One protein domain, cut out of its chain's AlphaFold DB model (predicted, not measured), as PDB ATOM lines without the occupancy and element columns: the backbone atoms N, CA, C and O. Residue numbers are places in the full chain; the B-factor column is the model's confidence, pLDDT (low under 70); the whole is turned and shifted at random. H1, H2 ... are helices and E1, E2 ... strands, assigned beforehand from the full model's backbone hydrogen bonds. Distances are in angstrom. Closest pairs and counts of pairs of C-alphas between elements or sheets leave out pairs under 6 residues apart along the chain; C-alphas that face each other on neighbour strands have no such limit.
ATOM      1  N   ILE A 130      -2.452 -25.923 -32.934       73.12
ATOM      2  CA  ILE A 130      -3.282 -24.977 -32.172       73.12
ATOM      3  C   ILE A 130      -3.100 -23.570 -32.747       73.12
ATOM      4  O   ILE A 130      -1.969 -23.104 -32.938       73.12
ATOM      5  N   GLN A 131      -4.218 -22.885 -33.002       70.81
ATOM      6  CA  GLN A 131      -4.284 -21.587 -33.687       70.81
ATOM      7  C   GLN A 131      -5.024 -20.522 -32.870       70.81
ATOM      8  O   GLN A 131      -5.783 -20.874 -31.966       70.81
ATOM      9  N   PRO A 132      -4.888 -19.222 -33.208       71.81
ATOM     10  CA  PRO A 132      -5.733 -18.187 -32.627       71.81
ATOM     11  C   PRO A 132      -7.223 -18.527 -32.775       71.81
ATOM     12  O   PRO A 132      -7.735 -18.638 -33.889       71.81
ATOM     13  N   GLY A 133      -7.920 -18.665 -31.647       70.88
ATOM     14  CA  GLY A 133      -9.336 -19.045 -31.591       70.88
ATOM     15  C   GLY A 133      -9.599 -20.440 -31.019       70.88
ATOM     16  O   GLY A 133     -10.723 -20.688 -30.593       70.88
ATOM     17  N   ASP A 134      -8.581 -21.299 -30.947       81.31
ATOM     18  CA  ASP A 134      -8.643 -22.575 -30.230       81.31
ATOM     19  C   ASP A 134      -8.756 -22.333 -28.706       81.31
ATOM     20  O   ASP A 134      -8.108 -21.409 -28.190       81.31
ATOM     21  N   PRO A 135      -9.572 -23.111 -27.964       81.62
ATOM     22  CA  PRO A 135      -9.745 -22.939 -26.520       81.62
ATOM     23  C   PRO A 135      -8.439 -23.005 -25.714       81.62
ATOM     24  O   PRO A 135      -8.337 -22.345 -24.676       81.62
ATOM     25  N   ASP A 136      -7.437 -23.755 -26.175       79.38
ATOM     26  CA  ASP A 136      -6.145 -23.882 -25.499       79.38
ATOM     27  C   ASP A 136      -5.115 -22.834 -25.958       79.38
ATOM     28  O   ASP A 136      -4.090 -22.650 -25.294       79.38
ATOM     29  N   TYR A 137      -5.388 -22.069 -27.020       81.25
ATOM     30  CA  TYR A 137      -4.442 -21.093 -27.576       81.25
ATOM     31  C   TYR A 137      -4.017 -20.019 -26.571       81.25
ATOM     32  O   TYR A 137      -2.824 -19.837 -26.318       81.25
ATOM     33  N   ASP A 138      -4.980 -19.315 -25.969       84.12
ATOM     34  CA  ASP A 138      -4.695 -18.220 -25.031       84.12
ATOM     35  C   ASP A 138      -3.955 -18.733 -23.791       84.12
ATOM     36  O   ASP A 138      -3.057 -18.073 -23.254       84.12
ATOM     37  N   ARG A 139      -4.297 -19.952 -23.360       85.25
ATOM     38  CA  ARG A 139      -3.633 -20.634 -22.254       85.25
ATOM     39  C   ARG A 139      -2.175 -20.925 -22.598       85.25
ATOM     40  O   ARG A 139      -1.299 -20.530 -21.830       85.25
ATOM     41  N   LEU A 140      -1.896 -21.549 -23.740       83.38
ATOM     42  CA  LEU A 140      -0.529 -21.865 -24.166       83.38
ATOM     43  C   LEU A 140       0.303 -20.604 -24.418       83.38
ATOM     44  O   LEU A 140       1.457 -20.530 -23.994       83.38
ATOM     45  N   MET A 141      -0.294 -19.573 -25.019       83.12
ATOM     46  CA  MET A 141       0.340 -18.265 -25.199       83.12
ATOM     47  C   MET A 141       0.695 -17.593 -23.872       83.12
ATOM     48  O   MET A 141       1.717 -16.918 -23.797       83.12
ATOM     49  N   SER A 142      -0.108 -17.786 -22.820       84.38
ATOM     50  CA  SER A 142       0.196 -17.259 -21.483       84.38
ATOM     51  C   SER A 142       1.307 -18.022 -20.754       84.38
ATOM     52  O   SER A 142       1.954 -17.461 -19.872       84.38
ATOM     53  N   MET A 143       1.518 -19.294 -21.110       78.38
ATOM     54  CA  MET A 143       2.489 -20.184 -20.466       78.38
ATOM     55  C   MET A 143       3.879 -20.121 -21.101       78.38
ATOM     56  O   MET A 143       4.864 -20.411 -20.428       78.38
ATOM     57  N   MET A 144       3.982 -19.755 -22.378       74.56
ATOM     58  CA  MET A 144       5.278 -19.582 -23.023       74.56
ATOM     59  C   MET A 144       5.899 -18.233 -22.680       74.56
ATOM     60  O   MET A 144       5.398 -17.172 -23.057       74.56
ATOM     61  N   GLU A 145       7.062 -18.285 -22.041       61.38
ATOM     62  CA  GLU A 145       7.976 -17.149 -22.007       61.38
ATOM     63  C   GLU A 145       8.469 -16.824 -23.434       61.38
ATOM     64  O   GLU A 145       8.417 -17.658 -24.341       61.38
ATOM     65  N   GLN A 146       8.933 -15.589 -23.661       57.38
ATOM     66  CA  GLN A 146       9.272 -15.053 -24.994       57.38
ATOM     67  C   GLN A 146      10.376 -15.826 -25.749       57.38
ATOM     68  O   GLN A 146      10.606 -15.564 -26.931       57.38
ATOM     69  N   ASP A 147      11.023 -16.796 -25.108       56.16
ATOM     70  CA  ASP A 147      12.290 -17.383 -25.543       56.16
ATOM     71  C   ASP A 147      12.151 -18.595 -26.490       56.16
ATOM     72  O   ASP A 147      13.128 -19.296 -26.743       56.16
ATOM     73  N   ASN A 148      10.967 -18.830 -27.081       65.31
ATOM     74  CA  ASN A 148      10.694 -19.924 -28.041       65.31
ATOM     75  C   ASN A 148      11.045 -21.337 -27.521       65.31
ATOM     76  O   ASN A 148      11.363 -22.230 -28.310       65.31
ATOM     77  N   VAL A 149      10.997 -21.554 -26.207       72.88
ATOM     78  CA  VAL A 149      11.254 -22.872 -25.612       72.88
ATOM     79  C   VAL A 149      10.023 -23.768 -25.811       72.88
ATOM     80  O   VAL A 149       8.904 -23.288 -25.606       72.88
ATOM     81  N   PRO A 150      10.188 -25.051 -26.194       81.12
ATOM     82  CA  PRO A 150       9.079 -25.998 -26.214       81.12
ATOM     83  C   PRO A 150       8.397 -26.071 -24.845       81.12
ATOM     84  O   PRO A 150       9.059 -26.229 -23.818       81.12
ATOM     85  N   LEU A 151       7.072 -25.961 -24.829       84.94
ATOM     86  CA  LEU A 151       6.275 -26.042 -23.611       84.94
ATOM     87  C   LEU A 151       5.823 -27.486 -23.401       84.94
ATOM     88  O   LEU A 151       5.215 -28.067 -24.292       84.94
ATOM     89  N   VAL A 152       6.083 -28.065 -22.230       85.56
ATOM     90  CA  VAL A 152       5.636 -29.427 -21.898       85.56
ATOM     91  C   VAL A 152       4.475 -29.357 -20.908       85.56
ATOM     92  O   VAL A 152       4.619 -28.789 -19.824       85.56
ATOM     93  N   VAL A 153       3.326 -29.931 -21.272       83.38
ATOM     94  CA  VAL A 153       2.128 -30.012 -20.423       83.38
ATOM     95  C   VAL A 153       1.639 -31.458 -20.394       83.38
ATOM     96  O   VAL A 153       1.083 -31.957 -21.368       83.38
ATOM     97  N   GLY A 154       1.838 -32.136 -19.262       88.50
ATOM     98  CA  GLY A 154       1.566 -33.572 -19.163       88.50
ATOM     99  C   GLY A 154       2.480 -34.362 -20.101       88.50
ATOM    100  O   GLY A 154       3.693 -34.164 -20.071       88.50
ATOM    101  N   ASP A 155       1.885 -35.203 -20.948       87.31
ATOM    102  CA  ASP A 155       2.598 -36.034 -21.929       87.31
ATOM    103  C   ASP A 155       2.715 -35.375 -23.315       87.31
ATOM    104  O   ASP A 155       3.090 -36.032 -24.288       87.31
ATOM    105  N   MET A 156       2.397 -34.080 -23.414       85.44
ATOM    106  CA  MET A 156       2.425 -33.311 -24.657       85.44
ATOM    107  C   MET A 156       3.521 -32.243 -24.624       85.44
ATOM    108  O   MET A 156       3.703 -31.538 -23.629       85.44
ATOM    109  N   MET A 157       4.227 -32.103 -25.741       85.88
ATOM    110  CA  MET A 157       5.181 -31.047 -26.043       85.88
ATOM    111  C   MET A 157       4.599 -30.143 -27.133       85.88
ATOM    112  O   MET A 157       4.237 -30.603 -28.211       85.88
ATOM    113  N   TYR A 158       4.573 -28.846 -26.863       84.31
ATOM    114  CA  TYR A 158       4.081 -27.813 -27.759       84.31
ATOM    115  C   TYR A 158       5.257 -26.979 -28.253       84.31
ATOM    116  O   TYR A 158       5.957 -26.331 -27.470       84.31
ATOM    117  N   VAL A 159       5.480 -26.975 -29.564       82.88
ATOM    118  CA  VAL A 159       6.541 -26.195 -30.206       82.88
ATOM    119  C   VAL A 159       5.926 -24.981 -30.882       82.88
ATOM    120  O   VAL A 159       5.182 -25.104 -31.853       82.88
ATOM    121  N   ARG A 160       6.274 -23.789 -30.394       83.06
ATOM    122  CA  ARG A 160       5.857 -22.523 -30.999       83.06
ATOM    123  C   ARG A 160       6.398 -22.390 -32.418       83.06
ATOM    124  O   ARG A 160       7.607 -22.469 -32.641       83.06
ATOM    125  N   LYS A 161       5.521 -22.087 -33.365       79.25
ATOM    126  CA  LYS A 161       5.847 -21.727 -34.746       79.25
ATOM    127  C   LYS A 161       5.285 -20.338 -35.043       79.25
ATOM    128  O   LYS A 161       4.312 -19.899 -34.434       79.25
ATOM    129  N   THR A 162       5.933 -19.598 -35.935       76.50
ATOM    130  CA  THR A 162       5.449 -18.282 -36.370       76.50
ATOM    131  C   THR A 162       5.495 -18.222 -37.884       76.50
ATOM    132  O   THR A 162       6.563 -18.426 -38.459       76.50
ATOM    133  N   VAL A 163       4.356 -17.949 -38.515       75.06
ATOM    134  CA  VAL A 163       4.212 -17.923 -39.972       75.06
ATOM    135  C   VAL A 163       3.349 -16.732 -40.360       75.06
ATOM    136  O   VAL A 163       2.292 -16.529 -39.777       75.06
ATOM    137  N   GLY A 164       3.825 -15.877 -41.268       74.38
ATOM    138  CA  GLY A 164       3.101 -14.652 -41.641       74.38
ATOM    139  C   GLY A 164       2.904 -13.634 -40.501       74.38
ATOM    140  O   GLY A 164       2.169 -12.668 -40.670       74.38
ATOM    141  N   GLY A 165       3.571 -13.815 -39.354       77.56
ATOM    142  CA  GLY A 165       3.354 -13.026 -38.135       77.56
ATOM    143  C   GLY A 165       2.362 -13.654 -37.151       77.56
ATOM    144  O   GLY A 165       2.350 -13.259 -35.986       77.56
ATOM    145  N   ASP A 166       1.619 -14.670 -37.584       76.50
ATOM    146  CA  ASP A 166       0.716 -15.445 -36.742       76.50
ATOM    147  C   ASP A 166       1.475 -16.548 -36.006       76.50
ATOM    148  O   ASP A 166       2.482 -17.074 -36.488       76.50
ATOM    149  N   VAL A 167       1.011 -16.874 -34.800       79.00
ATOM    150  CA  VAL A 167       1.636 -17.878 -33.931       79.00
ATOM    151  C   VAL A 167       0.795 -19.138 -33.941       79.00
ATOM    152  O   VAL A 167      -0.413 -19.069 -33.741       79.00
ATOM    153  N   PHE A 168       1.464 -20.272 -34.103       78.94
ATOM    154  CA  PHE A 168       0.885 -21.608 -34.102       78.94
ATOM    155  C   PHE A 168       1.665 -22.496 -33.134       78.94
ATOM    156  O   PHE A 168       2.815 -22.191 -32.804       78.94
ATOM    157  N   PHE A 169       1.081 -23.608 -32.707       79.88
ATOM    158  CA  PHE A 169       1.786 -24.615 -31.914       79.88
ATOM    159  C   PHE A 169       1.762 -25.943 -32.642       79.88
ATOM    160  O   PHE A 169       0.687 -26.407 -32.984       79.88
ATOM    161  N   ALA A 170       2.925 -26.547 -32.861       79.50
ATOM    162  CA  ALA A 170       3.008 -27.940 -33.270       79.50
ATOM    163  C   ALA A 170       2.987 -28.824 -32.021       79.50
ATOM    164  O   ALA A 170       3.813 -28.642 -31.120       79.50
ATOM    165  N   GLU A 171       2.039 -29.749 -31.965       83.94
ATOM    166  CA  GLU A 171       1.916 -30.717 -30.883       83.94
ATOM    167  C   GLU A 171       2.686 -32.001 -31.166       83.94
ATOM    168  O   GLU A 171       2.584 -32.584 -32.243       83.94
ATOM    169  N   TYR A 172       3.388 -32.485 -30.149       82.56
ATOM    170  CA  TYR A 172       4.035 -33.786 -30.151       82.56
ATOM    171  C   TYR A 172       3.726 -34.490 -28.842       82.56
ATOM    172  O   TYR A 172       3.736 -33.869 -27.780       82.56
ATOM    173  N   THR A 173       3.528 -35.800 -28.880       87.69
ATOM    174  CA  THR A 173       3.605 -36.579 -27.638       87.69
ATOM    175  C   THR A 173       5.063 -36.636 -27.169       87.69
ATOM    176  O   THR A 173       5.986 -36.576 -27.988       87.69
ATOM    177  N   LEU A 174       5.313 -36.782 -25.866       84.31
ATOM    178  CA  LEU A 174       6.680 -36.954 -25.357       84.31
ATOM    179  C   LEU A 174       7.363 -38.192 -25.955       84.31
ATOM    180  O   LEU A 174       8.540 -38.122 -26.297       84.31
ATOM    181  N   ALA A 175       6.616 -39.280 -26.168       82.38
ATOM    182  CA  ALA A 175       7.108 -40.477 -26.848       82.38
ATOM    183  C   ALA A 175       7.569 -40.184 -28.286       82.38
ATOM    184  O   ALA A 175       8.606 -40.673 -28.729       82.38
ATOM    185  N   GLN A 176       6.823 -39.349 -29.013       81.88
ATOM    186  CA  GLN A 176       7.184 -38.922 -30.363       81.88
ATOM    187  C   GLN A 176       8.404 -38.009 -30.365       81.88
ATOM    188  O   GLN A 176       9.308 -38.207 -31.172       81.88
ATOM    189  N   ALA A 177       8.466 -37.050 -29.441       83.06
ATOM    190  CA  ALA A 177       9.632 -36.191 -29.282       83.06
ATOM    191  C   ALA A 177      10.897 -37.012 -28.973       83.06
ATOM    192  O   ALA A 177      11.949 -36.786 -29.572       83.06
ATOM    193  N   GLU A 178      10.784 -38.005 -28.087       83.69
ATOM    194  CA  GLU A 178      11.864 -38.930 -27.749       83.69
ATOM    195  C   GLU A 178      12.281 -39.785 -28.948       83.69
ATOM    196  O   GLU A 178      13.474 -39.928 -29.221       83.69
ATOM    197  N   PHE A 179      11.319 -40.326 -29.697       85.50
ATOM    198  CA  PHE A 179      11.611 -41.104 -30.896       85.50
ATOM    199  C   PHE A 179      12.368 -40.281 -31.939       85.50
ATOM    200  O   PHE A 179      13.392 -40.751 -32.433       85.50
ATOM    201  N   ILE A 180      11.921 -39.053 -32.221       84.00
ATOM    202  CA  ILE A 180      12.586 -38.137 -33.163       84.00
ATOM    203  C   ILE A 180      14.018 -37.847 -32.704       84.00
ATOM    204  O   ILE A 180      14.941 -37.854 -33.517       84.00
ATOM    205  N   TYR A 181      14.215 -37.616 -31.404       84.88
ATOM    206  CA  TYR A 181      15.532 -37.329 -30.840       84.88
ATOM    207  C   TYR A 181      16.483 -38.531 -30.926       84.88
ATOM    208  O   TYR A 181      17.649 -38.375 -31.282       84.88
ATOM    209  N   ASN A 182      15.989 -39.730 -30.615       86.19
ATOM    210  CA  ASN A 182      16.803 -40.945 -30.577       86.19
ATOM    211  C   ASN A 182      17.005 -41.583 -31.960       86.19
ATOM    212  O   ASN A 182      17.983 -42.301 -32.154       86.19
ATOM    213  N   ASN A 183      16.102 -41.337 -32.917       88.81
ATOM    214  CA  ASN A 183      16.086 -41.983 -34.233       88.81
ATOM    215  C   ASN A 183      15.836 -40.979 -35.380       88.81
ATOM    216  O   ASN A 183      14.913 -41.172 -36.177       88.81
ATOM    217  N   PRO A 184      16.652 -39.916 -35.517       87.25
ATOM    218  CA  PRO A 184      16.393 -38.855 -36.491       87.25
ATOM    219  C   PRO A 184      16.443 -39.352 -37.942       87.25
ATOM    220  O   PRO A 184      15.693 -38.863 -38.780       87.25
ATOM    221  N   GLU A 185      17.282 -40.346 -38.253       88.31
ATOM    222  CA  GLU A 185      17.360 -40.914 -39.605       88.31
ATOM    223  C   GLU A 185      16.089 -41.676 -39.989       88.31
ATOM    224  O   GLU A 185      15.560 -41.456 -41.076       88.31
ATOM    225  N   ILE A 186      15.565 -42.503 -39.075       88.25
ATOM    226  CA  ILE A 186      14.324 -43.260 -39.295       88.25
ATOM    227  C   ILE A 186      13.164 -42.288 -39.508       88.25
ATOM    228  O   ILE A 186      12.415 -42.420 -40.471       88.25
ATOM    229  N   PHE A 187      13.077 -41.252 -38.670       86.25
ATOM    230  CA  PHE A 187      12.070 -40.210 -38.818       86.25
ATOM    231  C   PHE A 187      12.139 -39.513 -40.188       86.25
ATOM    232  O   PHE A 187      11.112 -39.279 -40.823       86.25
ATOM    233  N   VAL A 188      13.342 -39.192 -40.677       86.69
ATOM    234  CA  VAL A 188      13.523 -38.544 -41.989       86.69
ATOM    235  C   VAL A 188      13.141 -39.472 -43.140       86.69
ATOM    236  O   VAL A 188      12.545 -39.008 -44.113       86.69
ATOM    237  N   ASP A 189      13.451 -40.762 -43.041       86.75
ATOM    238  CA  ASP A 189      13.069 -41.753 -44.050       86.75
ATOM    239  C   ASP A 189      11.545 -41.953 -44.102       86.75
ATOM    240  O   ASP A 189      10.966 -42.020 -45.188       86.75
ATOM    241  N   GLU A 190      10.872 -41.955 -42.949       85.25
ATOM    242  CA  GLU A 190       9.405 -41.980 -42.873       85.25
ATOM    243  C   GLU A 190       8.785 -40.710 -43.472       85.25
ATOM    244  O   GLU A 190       7.860 -40.795 -44.284       85.25
ATOM    245  N   GLN A 191       9.330 -39.532 -43.144       84.50
ATOM    246  CA  GLN A 191       8.913 -38.254 -43.737       84.50
ATOM    247  C   GLN A 191       9.087 -38.249 -45.258       84.50
ATOM    248  O   GLN A 191       8.204 -37.789 -45.981       84.50
ATOM    249  N   LEU A 192      10.197 -38.796 -45.763       88.19
ATOM    250  CA  LEU A 192      10.425 -38.968 -47.195       88.19
ATOM    251  C   LEU A 192       9.363 -39.871 -47.820       88.19
ATOM    252  O   LEU A 192       8.773 -39.477 -48.823       88.19
ATOM    253  N   SER A 193       9.108 -41.052 -47.247       86.88
ATOM    254  CA  SER A 193       8.116 -41.992 -47.787       86.88
ATOM    255  C   SER A 193       6.745 -41.335 -47.902       86.88
ATOM    256  O   SER A 193       6.151 -41.339 -48.977       86.88
ATOM    257  N   MET A 194       6.283 -40.674 -46.838       80.75
ATOM    258  CA  MET A 194       5.006 -39.959 -46.862       80.75
ATOM    259  C   MET A 194       5.007 -38.829 -47.889       80.75
ATOM    260  O   MET A 194       4.054 -38.692 -48.645       80.75
ATOM    261  N   PHE A 195       6.086 -38.052 -47.985       86.69
ATOM    262  CA  PHE A 195       6.201 -36.980 -48.973       86.69
ATOM    263  C   PHE A 195       6.070 -37.489 -50.423       86.69
ATOM    264  O   PHE A 195       5.475 -36.820 -51.278       86.69
ATOM    265  N   PHE A 196       6.627 -38.668 -50.718       86.81
ATOM    266  CA  PHE A 196       6.517 -39.308 -52.032       86.81
ATOM    267  C   PHE A 196       5.120 -39.869 -52.293       86.81
ATOM    268  O   PHE A 196       4.600 -39.691 -53.397       86.81
ATOM    269  N   ASP A 197       4.516 -40.495 -51.287       86.44
ATOM    270  CA  ASP A 197       3.270 -41.242 -51.446       86.44
ATOM    271  C   ASP A 197       2.015 -40.377 -51.257       86.44
ATOM    272  O   ASP A 197       0.936 -40.755 -51.713       86.44
ATOM    273  N   ASP A 198       2.132 -39.199 -50.636       81.12
ATOM    274  CA  ASP A 198       0.989 -38.344 -50.325       81.12
ATOM    275  C   ASP A 198       0.448 -37.646 -51.592       81.12
ATOM    276  O   ASP A 198       1.118 -36.788 -52.188       81.12
ATOM    277  N   PRO A 199      -0.776 -37.973 -52.047       79.31
ATOM    278  CA  PRO A 199      -1.372 -37.332 -53.211       79.31
ATOM    279  C   PRO A 199      -1.701 -35.851 -52.970       79.31
ATOM    280  O   PRO A 199      -1.750 -35.084 -53.935       79.31
ATOM    281  N   MET A 200      -1.887 -35.426 -51.715       78.62
ATOM    282  CA  MET A 200      -2.164 -34.032 -51.354       78.62
ATOM    283  C   MET A 200      -0.968 -33.122 -51.606       78.62
ATOM    284  O   MET A 200      -1.145 -31.913 -51.745       78.62
ATOM    285  N   MET A 201       0.235 -33.687 -51.760       79.94
ATOM    286  CA  MET A 201       1.422 -32.880 -52.013       79.94
ATOM    287  C   MET A 201       1.471 -32.288 -53.432       79.94
ATOM    288  O   MET A 201       2.266 -31.394 -53.720       79.94
ATOM    289  N   GLY A 202       0.594 -32.755 -54.328       84.31
ATOM    290  CA  GLY A 202       0.447 -32.227 -55.684       84.31
ATOM    291  C   GLY A 202       1.589 -32.621 -56.636       84.31
ATOM    292  O   GLY A 202       2.387 -33.507 -56.329       84.31
ATOM    293  N   PRO A 203       1.664 -32.048 -57.846       87.25
ATOM    294  CA  PRO A 203       2.699 -32.371 -58.825       87.25
ATOM    295  C   PRO A 203       4.101 -31.975 -58.346       87.25
ATOM    296  O   PRO A 203       4.269 -31.072 -57.531       87.25
ATOM    297  N   TRP A 204       5.118 -32.633 -58.909       86.56
ATOM    298  CA  TRP A 204       6.519 -32.265 -58.716       86.56
ATOM    299  C   TRP A 204       6.796 -30.852 -59.227       86.56
ATOM    300  O   TRP A 204       6.462 -30.511 -60.365       86.56
ATOM    301  N   GLU A 205       7.471 -30.057 -58.402       84.88
ATOM    302  CA  GLU A 205       7.867 -28.694 -58.729       84.88
ATOM    303  C   GLU A 205       9.375 -28.498 -58.605       84.88
ATOM    304  O   GLU A 205      10.093 -29.257 -57.953       84.88
ATOM    305  N   GLN A 206       9.883 -27.466 -59.277       76.44
ATOM    306  CA  GLN A 206      11.280 -27.088 -59.130       76.44
ATOM    307  C   GLN A 206      11.433 -26.128 -57.959       76.44
ATOM    308  O   GLN A 206      10.892 -25.030 -57.998       76.44
ATOM    309  N   ASN A 207      12.215 -26.578 -56.978       67.06
ATOM    310  CA  ASN A 207      12.925 -25.814 -55.956       67.06
ATOM    311  C   ASN A 207      12.296 -24.461 -55.567       67.06
ATOM    312  O   ASN A 207      12.532 -23.437 -56.207       67.06
ATOM    313  N   TRP A 208      11.578 -24.463 -54.447       67.38
ATOM    314  CA  TRP A 208      10.991 -23.266 -53.840       67.38
ATOM    315  C   TRP A 208      11.951 -22.472 -52.943       67.38
ATOM    316  O   TRP A 208      11.571 -21.450 -52.380       67.38
ATOM    317  N   GLY A 209      13.173 -22.963 -52.743       67.31
ATOM    318  CA  GLY A 209      14.115 -22.443 -51.761       67.31
ATOM    319  C   GLY A 209      15.309 -21.721 -52.375       67.31
ATOM    320  O   GLY A 209      15.671 -21.878 -53.543       67.31
ATOM    321  N   MET A 210      15.981 -20.931 -51.540       71.62
ATOM    322  CA  MET A 210      17.298 -20.406 -51.879       71.62
ATOM    323  C   MET A 210      18.342 -21.518 -51.840       71.62
ATOM    324  O   MET A 210      18.315 -22.392 -50.976       71.62
ATOM    325  N   LYS A 211      19.318 -21.436 -52.746       78.06
ATOM    326  CA  LYS A 211      20.476 -22.321 -52.701       78.06
ATOM    327  C   LYS A 211      21.258 -22.088 -51.393       78.06
ATOM    328  O   LYS A 211      21.546 -20.929 -51.082       78.06
ATOM    329  N   PRO A 212      21.663 -23.151 -50.680       82.19
ATOM    330  CA  PRO A 212      22.481 -23.041 -49.477       82.19
ATOM    331  C   PRO A 212      23.804 -22.308 -49.745       82.19
ATOM    332  O   PRO A 212      24.333 -22.380 -50.866       82.19
ATOM    333  N   PRO A 213      24.383 -21.629 -48.737       82.25
ATOM    334  CA  PRO A 213      25.700 -21.023 -48.868       82.25
ATOM    335  C   PRO A 213      26.792 -22.094 -49.086       82.25
ATOM    336  O   PRO A 213      26.573 -23.283 -48.834       82.25
ATOM    337  N   PRO A 214      27.990 -21.700 -49.560       85.44
ATOM    338  CA  PRO A 214      29.135 -22.608 -49.623       85.44
ATOM    339  C   PRO A 214      29.398 -23.236 -48.247       85.44
ATOM    340  O   PRO A 214      29.399 -22.514 -47.258       85.44
ATOM    341  N   GLY A 215      29.625 -24.551 -48.195       86.12
ATOM    342  CA  GLY A 215      29.821 -25.303 -46.943       86.12
ATOM    343  C   GLY A 215      28.729 -26.339 -46.663       86.12
ATOM    344  O   GLY A 215      28.961 -27.285 -45.920       86.12
ATOM    345  N   PHE A 216      27.577 -26.222 -47.330       92.06
ATOM    346  CA  PHE A 216      26.541 -27.252 -47.312       92.06
ATOM    347  C   PHE A 216      26.725 -28.207 -48.487       92.06
ATOM    348  O   PHE A 216      26.838 -27.783 -49.644       92.06
ATOM    349  N   LYS A 217      26.718 -29.506 -48.201       93.75
ATOM    350  CA  LYS A 217      26.675 -30.555 -49.216       93.75
ATOM    351  C   LYS A 217      25.259 -31.106 -49.280       93.75
ATOM    352  O   LYS A 217      24.850 -31.895 -48.435       93.75
ATOM    353  N   GLU A 218      24.517 -30.661 -50.287       92.62
ATOM    354  CA  GLU A 218      23.165 -31.149 -50.554       92.62
ATOM    355  C   GLU A 218      23.177 -32.666 -50.775       92.62
ATOM    356  O   GLU A 218      23.960 -33.185 -51.575       92.62
ATOM    357  N   VAL A 219      22.320 -33.359 -50.025       92.44
ATOM    358  CA  VAL A 219      22.045 -34.790 -50.182       92.44
ATOM    359  C   VAL A 219      20.840 -34.953 -51.100       92.44
ATOM    360  O   VAL A 219      20.915 -35.695 -52.076       92.44
ATOM    361  N   PHE A 220      19.753 -34.230 -50.815       92.00
ATOM    362  CA  PHE A 220      18.584 -34.158 -51.685       92.00
ATOM    363  C   PHE A 220      17.803 -32.856 -51.487       92.00
ATOM    364  O   PHE A 220      17.840 -32.237 -50.421       92.00
ATOM    365  N   HIS A 221      17.032 -32.492 -52.512       92.50
ATOM    366  CA  HIS A 221      16.045 -31.421 -52.459       92.50
ATOM    367  C   HIS A 221      14.824 -31.801 -53.297       92.50
ATOM    368  O   HIS A 221      14.825 -31.687 -54.523       92.50
ATOM    369  N   TYR A 222      13.782 -32.282 -52.627       92.12
ATOM    370  CA  TYR A 222      12.532 -32.704 -53.249       92.12
ATOM    371  C   TYR A 222      11.463 -31.645 -53.021       92.12
ATOM    372  O   TYR A 222      11.287 -31.193 -51.898       92.12
ATOM    373  N   CYS A 223      10.762 -31.241 -54.079       91.88
ATOM    374  CA  CYS A 223       9.700 -30.243 -54.008       91.88
ATOM    375  C   CYS A 223       8.475 -30.708 -54.785       91.88
ATOM    376  O   CYS A 223       8.580 -31.189 -55.917       91.88
ATOM    377  N   ARG A 224       7.311 -30.523 -54.180       90.06
ATOM    378  CA  ARG A 224       5.993 -30.712 -54.775       90.06
ATOM    379  C   ARG A 224       5.174 -29.441 -54.551       90.06
ATOM    380  O   ARG A 224       5.612 -28.550 -53.832       90.06
ATOM    381  N   GLN A 225       4.011 -29.348 -55.183       84.94
ATOM    382  CA  GLN A 225       3.167 -28.150 -55.171       84.94
ATOM    383  C   GLN A 225       2.751 -27.660 -53.773       84.94
ATOM    384  O   GLN A 225       2.362 -26.506 -53.652       84.94
ATOM    385  N   SER A 226       2.786 -28.486 -52.727       83.56
ATOM    386  CA  SER A 226       2.437 -28.055 -51.362       83.56
ATOM    387  C   SER A 226       3.643 -27.864 -50.433       83.56
ATOM    388  O   SER A 226       3.498 -27.294 -49.352       83.56
ATOM    389  N   GLY A 227       4.833 -28.336 -50.812       90.06
ATOM    390  CA  GLY A 227       5.986 -28.299 -49.925       90.06
ATOM    391  C   GLY A 227       7.242 -28.936 -50.487       90.06
ATOM    392  O   GLY A 227       7.256 -29.571 -51.540       90.06
ATOM    393  N   CYS A 228       8.319 -28.786 -49.734       92.25
ATOM    394  CA  CYS A 228       9.624 -29.324 -50.047       92.25
ATOM    395  C   CYS A 228      10.248 -30.008 -48.832       92.25
ATOM    396  O   CYS A 228      10.060 -29.595 -47.687       92.25
ATOM    397  N   LEU A 229      11.083 -30.999 -49.120       92.50
ATOM    398  CA  LEU A 229      11.986 -31.620 -48.173       92.50
ATOM    399  C   LEU A 229      13.420 -31.471 -48.680       92.50
ATOM    400  O   LEU A 229      13.768 -31.883 -49.790       92.50
ATOM    401  N   TYR A 230      14.257 -30.853 -47.861       93.25
ATOM    402  CA  TYR A 230      15.652 -30.570 -48.165       93.25
ATOM    403  C   TYR A 230      16.546 -31.221 -47.115       93.25
ATOM    404  O   TYR A 230      16.320 -31.034 -45.922       93.25
ATOM    405  N   ARG A 231      17.582 -31.944 -47.548       93.94
ATOM    406  CA  ARG A 231      18.624 -32.490 -46.672       93.94
ATOM    407  C   ARG A 231      19.997 -32.086 -47.168       93.94
ATOM    408  O   ARG A 231      20.321 -32.244 -48.348       93.94
ATOM    409  N   ALA A 232      20.846 -31.666 -46.244       95.25
ATOM    410  CA  ALA A 232      22.259 -31.452 -46.499       95.25
ATOM    411  C   ALA A 232      23.115 -31.795 -45.292       95.25
ATOM    412  O   ALA A 232      22.635 -31.808 -44.161       95.25
ATOM    413  N   THR A 233      24.399 -32.014 -45.551       95.75
ATOM    414  CA  THR A 233      25.406 -32.045 -44.496       95.75
ATOM    415  C   THR A 233      26.139 -30.710 -44.401       95.75
ATOM    416  O   THR A 233      26.264 -29.989 -45.399       95.75
ATOM    417  N   PHE A 234      26.613 -30.363 -43.208       94.12
ATOM    418  CA  PHE A 234      27.342 -29.129 -42.911       94.12
ATOM    419  C   PHE A 234      28.578 -29.413 -42.053       94.12
ATOM    420  O   PHE A 234      28.603 -30.351 -41.269       94.12
ATOM    421  N   GLU A 235      29.609 -28.574 -42.155       93.00
ATOM    422  CA  GLU A 235      30.818 -28.722 -41.325       93.00
ATOM    423  C   GLU A 235      30.701 -28.002 -39.972       93.00
ATOM    424  O   GLU A 235      31.330 -28.397 -38.992       93.00
ATOM    425  N   ASN A 236      29.901 -26.930 -39.909       91.38
ATOM    426  CA  ASN A 236      29.791 -26.064 -38.740       91.38
ATOM    427  C   ASN A 236      28.327 -25.923 -38.265       91.38
ATOM    428  O   ASN A 236      27.526 -25.265 -38.938       91.38
ATOM    429  N   PRO A 237      27.972 -26.432 -37.068       88.50
ATOM    430  CA  PRO A 237      26.622 -26.301 -36.509       88.50
ATOM    431  C   PRO A 237      26.154 -24.851 -36.319       88.50
ATOM    432  O   PRO A 237      24.957 -24.563 -36.303       88.50
ATOM    433  N   GLN A 238      27.076 -23.900 -36.144       86.75
ATOM    434  CA  GLN A 238      26.724 -22.485 -36.044       86.75
ATOM    435  C   GLN A 238      26.274 -21.918 -37.397       86.75
ATOM    436  O   GLN A 238      25.333 -21.127 -37.434       86.75
ATOM    437  N   GLU A 239      26.892 -22.348 -38.499       87.25
ATOM    438  CA  GLU A 239      26.484 -21.961 -39.855       87.25
ATOM    439  C   GLU A 239      25.145 -22.595 -40.232       87.25
ATOM    440  O   GLU A 239      24.301 -21.909 -40.803       87.25
ATOM    441  N   ALA A 240      24.901 -23.849 -39.832       87.81
ATOM    442  CA  ALA A 240      23.589 -24.492 -39.940       87.81
ATOM    443  C   ALA A 240      22.497 -23.649 -39.278       87.81
ATOM    444  O   ALA A 240      21.535 -23.255 -39.935       87.81
ATOM    445  N   ARG A 241      22.683 -23.270 -38.006       86.38
ATOM    446  CA  ARG A 241      21.724 -22.424 -37.275       86.38
ATOM    447  C   ARG A 241      21.506 -21.062 -37.938       86.38
ATOM    448  O   ARG A 241      20.367 -20.612 -38.050       86.38
ATOM    449  N   GLN A 242      22.576 -20.413 -38.397       86.12
ATOM    450  CA  GLN A 242      22.477 -19.134 -39.109       86.12
ATOM    451  C   GLN A 242      21.734 -19.273 -40.438       86.12
ATOM    452  O   GLN A 242      20.921 -18.411 -40.766       86.12
ATOM    453  N   TYR A 243      21.980 -20.354 -41.177       87.31
ATOM    454  CA  TYR A 243      21.289 -20.644 -42.425       87.31
ATOM    455  C   TYR A 243      19.794 -20.859 -42.197       87.31
ATOM    456  O   TYR A 243      19.006 -20.205 -42.869       87.31
ATOM    457  N   VAL A 244      19.397 -21.683 -41.220       89.00
ATOM    458  CA  VAL A 244      17.975 -21.883 -40.882       89.00
ATOM    459  C   VAL A 244      17.311 -20.555 -40.522       89.00
ATOM    460  O   VAL A 244      16.262 -20.219 -41.068       89.00
ATOM    461  N   HIS A 245      17.947 -19.756 -39.662       85.56
ATOM    462  CA  HIS A 245      17.407 -18.457 -39.263       85.56
ATOM    463  C   HIS A 245      17.248 -17.501 -40.453       85.56
ATOM    464  O   HIS A 245      16.213 -16.852 -40.601       85.56
ATOM    465  N   GLN A 246      18.256 -17.426 -41.324       85.06
ATOM    466  CA  GLN A 246      18.211 -16.589 -42.520       85.06
ATOM    467  C   GLN A 246      17.166 -17.098 -43.524       85.06
ATOM    468  O   GLN A 246      16.423 -16.296 -44.080       85.06
ATOM    469  N   PHE A 247      17.051 -18.415 -43.704       88.06
ATOM    470  CA  PHE A 247      16.055 -19.044 -44.570       88.06
ATOM    471  C   PHE A 247      14.632 -18.700 -44.123       88.06
ATOM    472  O   PHE A 247      13.834 -18.252 -44.941       88.06
ATOM    473  N   MET A 248      14.323 -18.833 -42.830       85.06
ATOM    474  CA  MET A 248      13.010 -18.465 -42.281       85.06
ATOM    475  C   MET A 248      12.730 -16.965 -42.422       85.06
ATOM    476  O   MET A 248      11.621 -16.562 -42.759       85.06
ATOM    477  N   LYS A 249      13.746 -16.125 -42.201       84.56
ATOM    478  CA  LYS A 249      13.628 -14.670 -42.340       84.56
ATOM    479  C   LYS A 249      13.333 -14.236 -43.776       84.56
ATOM    480  O   LYS A 249      12.546 -13.315 -43.978       84.56
ATOM    481  N   ASP A 250      13.974 -14.872 -44.750       86.38
ATOM    482  CA  ASP A 250      13.808 -14.546 -46.169       86.38
ATOM    483  C   ASP A 250      12.538 -15.162 -46.769       86.38
ATOM    484  O   ASP A 250      12.075 -14.709 -47.815       86.38
ATOM    485  N   ASN A 251      11.942 -16.145 -46.087       85.56
ATOM    486  CA  ASN A 251      10.724 -16.830 -46.509       85.56
ATOM    487  C   ASN A 251       9.642 -16.789 -45.409       85.56
ATOM    488  O   ASN A 251       9.238 -17.837 -44.907       85.56
ATOM    489  N   PRO A 252       9.129 -15.599 -45.038       83.38
ATOM    490  CA  PRO A 252       8.211 -15.438 -43.903       83.38
ATOM    491  C   PRO A 252       6.839 -16.109 -44.089       83.38
ATOM    492  O   PRO A 252       6.097 -16.264 -43.120       83.38
ATOM    493  N   ASN A 253       6.501 -16.489 -45.325       81.19
ATOM    494  CA  ASN A 253       5.247 -17.159 -45.672       81.19
ATOM    495  C   ASN A 253       5.371 -18.689 -45.664       81.19
ATOM    496  O   ASN A 253       4.375 -19.380 -45.849       81.19
ATOM    497  N   LEU A 254       6.585 -19.222 -45.494       84.81
ATOM    498  CA  LEU A 254       6.790 -20.659 -45.415       84.81
ATOM    499  C   LEU A 254       6.693 -21.110 -43.964       84.81
ATOM    500  O   LEU A 254       7.312 -20.530 -43.068       84.81
ATOM    501  N   TRP A 255       5.970 -22.200 -43.746       84.75
ATOM    502  CA  TRP A 255       6.133 -22.983 -42.533       84.75
ATOM    503  C   TRP A 255       7.429 -23.772 -42.665       84.75
ATOM    504  O   TRP A 255       7.573 -24.526 -43.621       84.75
ATOM    505  N   VAL A 256       8.364 -23.621 -41.726       85.94
ATOM    506  CA  VAL A 256       9.654 -24.328 -41.753       85.94
ATOM    507  C   VAL A 256       9.817 -25.154 -40.481       85.94
ATOM    508  O   VAL A 256       9.743 -24.623 -39.370       85.94
ATOM    509  N   ASP A 257      10.071 -26.449 -40.648       86.75
ATOM    510  CA  ASP A 257      10.390 -27.386 -39.576       86.75
ATOM    511  C   ASP A 257      11.832 -27.900 -39.734       86.75
ATOM    512  O   ASP A 257      12.101 -28.800 -40.537       86.75
ATOM    513  N   PRO A 258      12.801 -27.261 -39.049       89.88
ATOM    514  CA  PRO A 258      14.192 -27.668 -39.109       89.88
ATOM    515  C   PRO A 258      14.474 -28.817 -38.138       89.88
ATOM    516  O   PRO A 258      14.160 -28.734 -36.953       89.88
ATOM    517  N   LEU A 259      15.176 -29.836 -38.624       89.06
ATOM    518  CA  LEU A 259      15.738 -30.915 -37.822       89.06
ATOM    519  C   LEU A 259      17.253 -30.960 -38.030       89.06
ATOM    520  O   LEU A 259      17.738 -30.968 -39.162       89.06
ATOM    521  N   THR A 260      18.009 -30.993 -36.935       88.06
ATOM    522  CA  THR A 260      19.474 -31.089 -36.972       88.06
ATOM    523  C   THR A 260      19.961 -32.187 -36.046       88.06
ATOM    524  O   THR A 260      19.590 -32.192 -34.874       88.06
ATOM    525  N   TRP A 261      20.840 -33.052 -36.544       91.38
ATOM    526  CA  TRP A 261      21.563 -34.048 -35.753       91.38
ATOM    527  C   TRP A 261      22.960 -34.227 -36.344       91.38
ATOM    528  O   TRP A 261      23.118 -34.196 -37.562       91.38
ATOM    529  N   ASP A 262      23.971 -34.379 -35.491       92.50
ATOM    530  CA  ASP A 262      25.375 -34.479 -35.902       92.50
ATOM    531  C   ASP A 262      25.786 -33.380 -36.909       92.50
ATOM    532  O   ASP A 262      25.802 -32.192 -36.574       92.50
ATOM    533  N   ASP A 263      26.113 -33.772 -38.141       93.38
ATOM    534  CA  ASP A 263      26.463 -32.921 -39.277       93.38
ATOM    535  C   ASP A 263      25.340 -32.818 -40.325       93.38
ATOM    536  O   ASP A 263      25.575 -32.341 -41.432       93.38
ATOM    537  N   ASN A 264      24.121 -33.260 -40.003       93.81
ATOM    538  CA  ASN A 264      22.964 -33.282 -40.896       93.81
ATOM    539  C   ASN A 264      21.959 -32.178 -40.553       93.81
ATOM    540  O   ASN A 264      21.592 -31.961 -39.396       93.81
ATOM    541  N   LEU A 265      21.471 -31.510 -41.597       93.88
ATOM    542  CA  LEU A 265      20.342 -30.589 -41.564       93.88
ATOM    543  C   LEU A 265      19.250 -31.121 -42.488       93.88
ATOM    544  O   LEU A 265      19.498 -31.347 -43.674       93.88
ATOM    545  N   VAL A 266      18.038 -31.234 -41.957       93.19
ATOM    546  CA  VAL A 266      16.814 -31.443 -42.727       93.19
ATOM    547  C   VAL A 266      15.896 -30.247 -42.534       93.19
ATOM    548  O   VAL A 266      15.682 -29.786 -41.418       93.19
ATOM    549  N   LEU A 267      15.374 -29.730 -43.640       91.88
ATOM    550  CA  LEU A 267      14.333 -28.715 -43.665       91.88
ATOM    551  C   LEU A 267      13.113 -29.312 -44.350       91.88
ATOM    552  O   LEU A 267      13.144 -29.557 -45.558       91.88
ATOM    553  N   ALA A 268      12.051 -29.510 -43.584       89.94
ATOM    554  CA  ALA A 268      10.722 -29.700 -44.136       89.94
ATOM    555  C   ALA A 268      10.042 -28.332 -44.173       89.94
ATOM    556  O   ALA A 268      10.061 -27.604 -43.177       89.94
ATOM    557  N   TYR A 269       9.531 -27.922 -45.329       89.81
ATOM    558  CA  TYR A 269       8.884 -26.623 -45.427       89.81
ATOM    559  C   TYR A 269       7.758 -26.588 -46.449       89.81
ATOM    560  O   TYR A 269       7.832 -27.216 -47.502       89.81
ATOM    561  N   TRP A 270       6.722 -25.817 -46.140       86.44
ATOM    562  CA  TRP A 270       5.465 -25.793 -46.884       86.44
ATOM    563  C   TRP A 270       5.001 -24.363 -47.095       86.44
ATOM    564  O   TRP A 270       5.302 -23.479 -46.287       86.44
ATOM    565  N   ASP A 271       4.257 -24.140 -48.176       80.25
ATOM    566  CA  ASP A 271       3.540 -22.883 -48.339       80.25
ATOM    567  C   ASP A 271       2.408 -22.862 -47.315       80.25
ATOM    568  O   ASP A 271       1.496 -23.689 -47.362       80.25
ATOM    569  N   ALA A 272       2.471 -21.928 -46.371       68.88
ATOM    570  CA  ALA A 272       1.461 -21.827 -45.333       68.88
ATOM    571  C   ALA A 272       0.078 -21.523 -45.912       68.88
ATOM    572  O   ALA A 272      -0.915 -21.961 -45.348       68.88
ATOM    573  N   ALA A 273       0.012 -20.847 -47.065       65.38
ATOM    574  CA  ALA A 273      -1.241 -20.658 -47.784       65.38
ATOM    575  C   ALA A 273      -1.753 -21.969 -48.403       65.38
ATOM    576  O   ALA A 273      -2.957 -22.179 -48.470       65.38
ATOM    577  N   GLY A 274      -0.858 -22.871 -48.818       60.78
ATOM    578  CA  GLY A 274      -1.209 -24.179 -49.383       60.78
ATOM    579  C   GLY A 274      -1.662 -25.213 -48.347       60.78
ATOM    580  O   GLY A 274      -2.375 -26.151 -48.698       60.78
ATOM    581  N   LEU A 275      -1.282 -25.034 -47.077       55.34
ATOM    582  CA  LEU A 275      -1.807 -25.812 -45.946       55.34
ATOM    583  C   LEU A 275      -3.181 -25.315 -45.484       55.34
ATOM    584  O   LEU A 275      -3.832 -25.962 -44.672       55.34
ATOM    585  N   LEU A 276      -3.642 -24.172 -45.983       53.12
ATOM    586  CA  LEU A 276      -4.977 -23.686 -45.697       53.12
ATOM    587  C   LEU A 276      -5.937 -24.223 -46.777       53.12
ATOM    588  O   LEU A 276      -5.628 -24.158 -47.969       53.12
ATOM    589  N   PRO A 277      -7.101 -24.773 -46.394       50.16
ATOM    590  CA  PRO A 277      -8.206 -25.036 -47.307       50.16
ATOM    591  C   PRO A 277      -8.450 -23.843 -48.247       50.16
ATOM    592  O   PRO A 277      -8.272 -22.698 -47.828       50.16
ATOM    593  N   PRO A 278      -8.888 -24.058 -49.500       48.78
ATOM    594  CA  PRO A 278      -9.123 -22.970 -50.458       48.78
ATOM    595  C   PRO A 278     -10.084 -21.886 -49.946       48.78
ATOM    596  O   PRO A 278     -10.018 -20.738 -50.368       48.78
ATOM    597  N   ASP A 279     -10.993 -22.276 -49.061       52.38
ATOM    598  CA  ASP A 279     -11.982 -21.468 -48.358       52.38
ATOM    599  C   ASP A 279     -11.421 -20.741 -47.129       52.38
ATOM    600  O   ASP A 279     -12.010 -19.759 -46.677       52.38
ATOM    601  N   ALA A 280     -10.266 -21.167 -46.623       49.31
ATOM    602  CA  ALA A 280      -9.511 -20.493 -45.576       49.31
ATOM    603  C   ALA A 280      -8.580 -19.397 -46.120       49.31
ATOM    604  O   ALA A 280      -7.810 -18.837 -45.348       49.31
ATOM    605  N   LEU A 281      -8.660 -19.059 -47.410       54.88
ATOM    606  CA  LEU A 281      -8.035 -17.878 -48.000       54.88
ATOM    607  C   LEU A 281      -9.121 -16.945 -48.555       54.88
ATOM    608  O   LEU A 281     -10.044 -17.391 -49.236       54.88
ATOM    609  N   ASP A 282      -9.017 -15.640 -48.298       58.75
ATOM    610  CA  ASP A 282      -9.887 -14.654 -48.944       58.75
ATOM    611  C   ASP A 282      -9.567 -14.487 -50.445       58.75
ATOM    612  O   ASP A 282      -8.612 -15.049 -50.985       58.75
ATOM    613  N   GLU A 283     -10.356 -13.664 -51.146       57.91
ATOM    614  CA  GLU A 283     -10.142 -13.347 -52.568       57.91
ATOM    615  C   GLU A 283      -8.767 -12.701 -52.862       57.91
ATOM    616  O   GLU A 283      -8.400 -12.529 -54.028       57.91
ATOM    617  N   GLN A 284      -8.007 -12.314 -51.831       63.56
ATOM    618  CA  GLN A 284      -6.669 -11.735 -51.918       63.56
ATOM    619  C   GLN A 284      -5.556 -12.738 -51.553       63.56
ATOM    620  O   GLN A 284      -4.381 -12.384 -51.670       63.56
ATOM    621  N   GLY A 285      -5.895 -13.980 -51.185       52.69
ATOM    622  CA  GLY A 285      -4.937 -15.008 -50.767       52.69
ATOM    623  C   GLY A 285      -4.476 -14.861 -49.315       52.69
ATOM    624  O   GLY A 285      -3.408 -15.357 -48.964       52.69
ATOM    625  N   THR A 286      -5.246 -14.156 -48.485       49.41
ATOM    626  CA  THR A 286      -4.957 -13.945 -47.061       49.41
ATOM    627  C   THR A 286      -5.679 -15.000 -46.219       49.41
ATOM    628  O   THR A 286      -6.865 -15.221 -46.457       49.41
ATOM    629  N   PRO A 287      -5.032 -15.615 -45.213       49.88
ATOM    630  CA  PRO A 287      -5.680 -16.552 -44.295       49.88
ATOM    631  C   PRO A 287      -6.930 -15.963 -43.626       49.88
ATOM    632  O   PRO A 287      -6.864 -14.919 -42.977       49.88
ATOM    633  N   THR A 288      -8.069 -16.645 -43.728       50.59
ATOM    634  CA  THR A 288      -9.299 -16.344 -42.989       50.59
ATOM    635  C   THR A 288      -9.741 -17.556 -42.176       50.59
ATOM    636  O   THR A 288     -10.080 -18.599 -42.729       50.59
ATOM    637  N   ILE A 289      -9.818 -17.383 -40.853       44.53
ATOM    638  CA  ILE A 289     -10.174 -18.421 -39.862       44.53
ATOM    639  C   ILE A 289     -11.540 -19.087 -40.154       44.53
ATOM    640  O   ILE A 289     -11.790 -20.217 -39.754       44.53
ATOM    641  N   SER A 290     -12.439 -18.416 -40.879       46.00
ATOM    642  CA  SER A 290     -13.815 -18.877 -41.120       46.00
ATOM    643  C   SER A 290     -13.979 -20.011 -42.146       46.00
ATOM    644  O   SER A 290     -15.103 -20.484 -42.305       46.00
ATOM    645  N   GLY A 291     -12.919 -20.419 -42.850       42.47
ATOM    646  CA  GLY A 291     -12.979 -21.425 -43.921       42.47
ATOM    647  C   GLY A 291     -12.269 -22.743 -43.625       42.47
ATOM    648  O   GLY A 291     -12.031 -23.529 -44.533       42.47
ATOM    649  N   LEU A 292     -11.881 -22.974 -42.375       44.91
ATOM    650  CA  LEU A 292     -11.238 -24.219 -41.970       44.91
ATOM    651  C   LEU A 292     -12.302 -25.305 -41.719       44.91
ATOM    652  O   LEU A 292     -13.304 -25.004 -41.062       44.91
ATOM    653  N   PRO A 293     -12.147 -26.549 -42.228       42.94
ATOM    654  CA  PRO A 293     -13.046 -27.642 -41.881       42.94
ATOM    655  C   PRO A 293     -13.007 -27.823 -40.370       42.94
ATOM    656  O   PRO A 293     -11.933 -27.896 -39.804       42.94
ATOM    657  N   LEU A 294     -14.158 -27.850 -39.708       45.62
ATOM    658  CA  LEU A 294     -14.201 -27.962 -38.253       45.62
ATOM    659  C   LEU A 294     -14.206 -29.434 -37.829       45.62
ATOM    660  O   LEU A 294     -14.807 -30.276 -38.506       45.62
ATOM    661  N   ASP A 295     -13.561 -29.746 -36.711       45.25
ATOM    662  CA  ASP A 295     -13.612 -31.065 -36.093       45.25
ATOM    663  C   ASP A 295     -14.974 -31.327 -35.427       45.25
ATOM    664  O   ASP A 295     -15.925 -30.544 -35.527       45.25
ATOM    665  N   ALA A 296     -15.097 -32.470 -34.748       39.66
ATOM    666  CA  ALA A 296     -16.328 -32.831 -34.047       39.66
ATOM    667  C   ALA A 296     -16.689 -31.869 -32.895       39.66
ATOM    668  O   ALA A 296     -17.841 -31.870 -32.451       39.66
ATOM    669  N   ASN A 297     -15.735 -31.063 -32.427       40.31
ATOM    670  CA  ASN A 297     -15.885 -30.087 -31.353       40.31
ATOM    671  C   ASN A 297     -16.134 -28.664 -31.878       40.31
ATOM    672  O   ASN A 297     -16.563 -27.800 -31.113       40.31
ATOM    673  N   GLY A 298     -15.989 -28.443 -33.187       37.38
ATOM    674  CA  GLY A 298     -16.140 -27.132 -33.812       37.38
ATOM    675  C   GLY A 298     -14.825 -26.362 -33.934       37.38
ATOM    676  O   GLY A 298     -14.878 -25.166 -34.219       37.38
ATOM    677  N   ASP A 299     -13.687 -27.032 -33.745       42.06
ATOM    678  CA  ASP A 299     -12.353 -26.446 -33.812       42.06
ATOM    679  C   ASP A 299     -11.781 -26.550 -35.238       42.06
ATOM    680  O   ASP A 299     -11.996 -27.558 -35.916       42.06
ATOM    681  N   PRO A 300     -11.071 -25.527 -35.741       39.03
ATOM    682  CA  PRO A 300     -10.478 -25.552 -37.076       39.03
ATOM    683  C   PRO A 300      -9.482 -26.708 -37.302       39.03
ATOM    684  O   PRO A 300      -8.393 -26.723 -36.739       39.03
ATOM    685  N   ILE A 301      -9.802 -27.642 -38.202       40.72
ATOM    686  CA  ILE A 301      -8.888 -28.666 -38.727       40.72
ATOM    687  C   ILE A 301      -8.054 -28.046 -39.846       40.72
ATOM    688  O   ILE A 301      -8.551 -27.705 -40.921       40.72
ATOM    689  N   ILE A 302      -6.751 -27.965 -39.618       45.38
ATOM    690  CA  ILE A 302      -5.762 -27.644 -40.647       45.38
ATOM    691  C   ILE A 302      -5.109 -28.963 -41.063       45.38
ATOM    692  O   ILE A 302      -4.800 -29.765 -40.180       45.38
ATOM    693  N   PRO A 303      -4.862 -29.223 -42.359       40.50
ATOM    694  CA  PRO A 303      -3.969 -30.300 -42.758       40.50
ATOM    695  C   PRO A 303      -2.571 -30.010 -42.207       40.50
ATOM    696  O   PRO A 303      -1.820 -29.165 -42.689       40.50
ATOM    697  N   THR A 304      -2.249 -30.698 -41.128       42.28
ATOM    698  CA  THR A 304      -0.929 -30.723 -40.515       42.28
ATOM    699  C   THR A 304      -0.032 -31.575 -41.403       42.28
ATOM    700  O   THR A 304      -0.534 -32.566 -41.948       42.28
ATOM    701  N   PRO A 305       1.266 -31.259 -41.567       42.06
ATOM    702  CA  PRO A 305       2.148 -32.177 -42.269       42.06
ATOM    703  C   PRO A 305       2.032 -33.552 -41.595       42.06
ATOM    704  O   PRO A 305       1.984 -33.615 -40.363       42.06
ATOM    705  N   PRO A 306       1.868 -34.642 -42.362       38.94
ATOM    706  CA  PRO A 306       1.651 -35.950 -41.774       38.94
ATOM    707  C   PRO A 306       2.886 -36.296 -40.939       38.94
ATOM    708  O   PRO A 306       3.989 -36.446 -41.465       38.94
ATOM    709  N   TYR A 307       2.727 -36.368 -39.620       40.28
ATOM    710  CA  TYR A 307       3.738 -36.961 -38.757       40.28
ATOM    711  C   TYR A 307       3.404 -38.449 -38.618       40.28
ATOM    712  O   TYR A 307       2.233 -38.803 -38.442       40.28
ATOM    713  N   PRO A 308       4.400 -39.336 -38.754       36.69
ATOM    714  CA  PRO A 308       4.136 -40.757 -38.776       36.69
ATOM    715  C   PRO A 308       3.777 -41.227 -37.362       36.69
ATOM    716  O   PRO A 308       4.239 -40.648 -36.371       36.69
ATOM    717  N   PRO A 309       2.977 -42.290 -37.244       39.81
ATOM    718  CA  PRO A 309       2.924 -43.052 -36.012       39.81
ATOM    719  C   PRO A 309       4.231 -43.823 -35.810       39.81
ATOM    720  O   PRO A 309       4.792 -44.360 -36.759       39.81
ATOM    721  N   ILE A 310       4.700 -43.908 -34.567       41.84
ATOM    722  CA  ILE A 310       5.924 -44.640 -34.221       41.84
ATOM    723  C   ILE A 310       5.640 -46.142 -34.303       41.84
ATOM    724  O   ILE A 310       4.807 -46.648 -33.545       41.84
ATOM    725  N   LEU A 311       6.340 -46.856 -35.183       42.62
ATOM    726  CA  LEU A 311       6.212 -48.304 -35.356       42.62
ATOM    727  C   LEU A 311       7.506 -49.024 -34.931       42.62
ATOM    728  O   LEU A 311       8.606 -48.512 -35.120       42.62
ATOM    729  N   ASP A 312       7.387 -50.213 -34.338       43.34
ATOM    730  CA  ASP A 312       8.513 -51.104 -34.059       43.34
ATOM    731  C   ASP A 312       9.017 -51.779 -35.345       43.34
ATOM    732  O   ASP A 312       8.421 -51.689 -36.419       43.34
ATOM    733  N   GLU A 313      10.110 -52.532 -35.217       37.78
ATOM    734  CA  GLU A 313      10.688 -53.364 -36.281       37.78
ATOM    735  C   GLU A 313       9.714 -54.394 -36.895       37.78
ATOM    736  O   GLU A 313       9.999 -54.967 -37.946       37.78
ATOM    737  N   ASN A 314       8.562 -54.627 -36.263       41.78
ATOM    738  CA  ASN A 314       7.510 -55.535 -36.710       41.78
ATOM    739  C   ASN A 314       6.264 -54.789 -37.232       41.78
ATOM    740  O   ASN A 314       5.261 -55.436 -37.540       41.78
ATOM    741  N   GLY A 315       6.309 -53.456 -37.341       38.78
ATOM    742  CA  GLY A 315       5.195 -52.623 -37.791       38.78
ATOM    743  C   GLY A 315       4.093 -52.407 -36.747       38.78
ATOM    744  O   GLY A 315       2.992 -52.000 -37.117       38.78
ATOM    745  N   ASN A 316       4.342 -52.691 -35.464       39.81
ATOM    746  CA  ASN A 316       3.395 -52.435 -34.375       39.81
ATOM    747  C   ASN A 316       3.669 -51.081 -33.703       39.81
ATOM    748  O   ASN A 316       4.824 -50.712 -33.538       39.81
ATOM    749  N   PRO A 317       2.641 -50.372 -33.217       38.56
ATOM    750  CA  PRO A 317       2.825 -49.121 -32.485       38.56
ATOM    751  C   PRO A 317       3.653 -49.300 -31.205       38.56
ATOM    752  O   PRO A 317       3.345 -50.174 -30.388       38.56
ATOM    753  N   VAL A 318       4.660 -48.445 -31.001       36.50
ATOM    754  CA  VAL A 318       5.487 -48.434 -29.780       36.50
ATOM    755  C   VAL A 318       5.014 -47.348 -28.822       36.50
ATOM    756  O   VAL A 318       4.957 -46.176 -29.185       36.50
ATOM    757  N   TYR A 319       4.752 -47.738 -27.573       35.62
ATOM    758  CA  TYR A 319       4.495 -46.839 -26.446       35.62
ATOM    759  C   TYR A 319       5.621 -47.014 -25.411       35.62
ATOM    760  O   TYR A 319       5.662 -48.052 -24.748       35.62
ATOM    761  N   PRO A 320       6.565 -46.069 -25.273       31.98
ATOM    762  CA  PRO A 320       7.526 -46.087 -24.176       31.98
ATOM    763  C   PRO A 320       6.844 -45.673 -22.862       31.98
ATOM    764  O   PRO A 320       6.208 -44.622 -22.789       31.98
ATOM    765  N   ASP A 321       6.997 -46.484 -21.813       27.64
ATOM    766  CA  ASP A 321       6.558 -46.148 -20.455       27.64
ATOM    767  C   ASP A 321       7.612 -45.284 -19.725       27.64
ATOM    768  O   ASP A 321       8.620 -45.810 -19.250       27.64
ATOM    769  N   MET A 322       7.299 -43.991 -19.534       27.02
ATOM    770  CA  MET A 322       7.841 -43.062 -18.509       27.02
ATOM    771  C   MET A 322       9.388 -42.818 -18.478       27.02
ATOM    772  O   MET A 322      10.142 -43.358 -19.274       27.02
ATOM    773  N   PRO A 323       9.933 -42.044 -17.509       37.19
ATOM    774  CA  PRO A 323       9.929 -40.582 -17.410       37.19
ATOM    775  C   PRO A 323      11.369 -40.005 -17.411       37.19
ATOM    776  O   PRO A 323      12.198 -40.420 -16.601       37.19
ATOM    777  N   PHE A 324      11.677 -38.980 -18.215       30.66
ATOM    778  CA  PHE A 324      12.932 -38.217 -18.072       30.66
ATOM    779  C   PHE A 324      12.725 -36.700 -18.200       30.66
ATOM    780  O   PHE A 324      11.814 -36.260 -18.901       30.66
ATOM    781  N   PRO A 325      13.531 -35.883 -17.485       30.41
ATOM    782  CA  PRO A 325      13.387 -34.437 -17.484       30.41
ATOM    783  C   PRO A 325      13.923 -33.826 -18.793       30.41
ATOM    784  O   PRO A 325      14.853 -34.373 -19.389       30.41
ATOM    785  N   PRO A 326      13.363 -32.684 -19.229       33.25
ATOM    786  CA  PRO A 326      13.689 -32.046 -20.502       33.25
ATOM    787  C   PRO A 326      15.155 -31.598 -20.590       33.25
ATOM    788  O   PRO A 326      15.801 -31.299 -19.583       33.25
ATOM    789  N   ILE A 327      15.658 -31.483 -21.825       37.56
ATOM    790  CA  ILE A 327      16.921 -30.799 -22.128       37.56
ATOM    791  C   ILE A 327      16.767 -29.335 -21.704       37.56
ATOM    792  O   ILE A 327      15.980 -28.590 -22.284       37.56
ATOM    793  N   MET A 328      17.500 -28.923 -20.670       36.47
ATOM    794  CA  MET A 328      17.490 -27.543 -20.190       36.47
ATOM    795  C   MET A 328      18.438 -26.702 -21.046       36.47
ATOM    796  O   MET A 328      19.582 -27.093 -21.265       36.47
ATOM    797  N   LEU A 329      17.980 -25.547 -21.524       39.59
ATOM    798  CA  LEU A 329      18.837 -24.546 -22.157       39.59
ATOM    799  C   LEU A 329      19.293 -23.532 -21.101       39.59
ATOM    800  O   LEU A 329      18.536 -23.195 -20.192       39.59
ATOM    801  N   ASP A 330      20.531 -23.053 -21.199       41.78
ATOM    802  CA  ASP A 330      20.993 -21.928 -20.387       41.78
ATOM    803  C   ASP A 330      20.394 -20.595 -20.875       41.78
ATOM    804  O   ASP A 330      19.794 -20.505 -21.948       41.78
TER     805      ASP A 330
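Overview. This is residues 130 to 330 of the 399 residues of an uncharacterized protein of Ferrimonas sediminum (UniProt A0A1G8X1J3). A twisted four-stranded sheet lies between two helices, H4 on one face and H3 on the other, making three layers. At its E6 side it meets E2 of a smaller three-stranded sheet, which has H1 over one face and H2 standing up from the other; residues 272 to 330 form a long winding tail with no named element. The printed part has 201 residues, with four named helices and seven named strands in the order H1 E1 E2 E3 H2 H3 E4 E5 H4 E6 E7. Both sheets are antiparallel, ordered E4 E5 E7 E6 and E1 E2 E3; the class is mixed, with 96 residues in named elements, under half. The whole is compact, with a radius of gyration of the C-alphas of 17.5 A and spans of 45 by 44 by 40 A.

Along the chain. Find C-alpha 216 at (26.541, -27.252, -47.312), where E4, residues 216 to 224, begins; it bends by 66 degrees at residue 219. E5 is residues 227 to 234, 22.5 A long; E6 is 254 to 261, 22.2 A; E7 is 264 to 271, 23.3 A, ending at C-alpha 271 at (3.540, -22.883, -48.339). H3, residues 184 to 197, is 20.0 A long, and H4, residues 237 to 250, is 19.9 A. Look next for E1 at 151 to 153, E2 at 156 to 163, 21.8 A, and E3 at 166 to 173, 23.2 A. H1, residues 137 to 143, begins at C-alpha 137 at (-4.442, -21.093, -27.576), and H2 is residues 174 to 182.

Arrangement. Start at hairpin E4 and E5, where N 222 and O 229 are 2.9 A apart, within hydrogen-bond range. So are N 230 and O 267, 2.9 A, between E5 and E7, and N 257 and O 268, 2.8 A, in hairpin E6 and E7. E5, H4 and E6 form a split strand-helix-strand unit, with E7 between its two strands and a right-handed crossover. H4 has a height over the sheet of 8.7 A and runs along the strands, at 9 degrees to E7 on the local plane; its C-alpha 248 is 6.8 A from C-alpha 256 of E6. On the opposite face, H3 has a height of 9.9 A; its closest C-alphas to E5 are Leu 192 and Leu 229, 7.6 A. The closest C-alphas of E2 and E6 are Val 163 and Trp 255, 6.0 A. E1, E2 and E3 form a meander, each strand the antiparallel neighbour of the one before; N 153 and O 156 are 2.9 A apart, N 161 and O 168 2.8 A. H1 runs across these strands at a height of 8.4 A; on the opposite face H2 stands up from the sheet. H2 and H3 are close but not clearly touching, about perpendicular at 76 degrees. In H1, H2, H3 and H4 every O i to N i+4 pair is within hydrogen-bond range.

Size, cuts and confidence. The C-alphas of Pro 214 and Asn 297 are the two farthest apart, 49.2 A. The printed part has no cut, and H3 to E4 is a long link of 18 residues. Mean pLDDT of the printed part is 72.3; look for values under 70 at residues 145 to 148, 207 to 209 and 272 to 330.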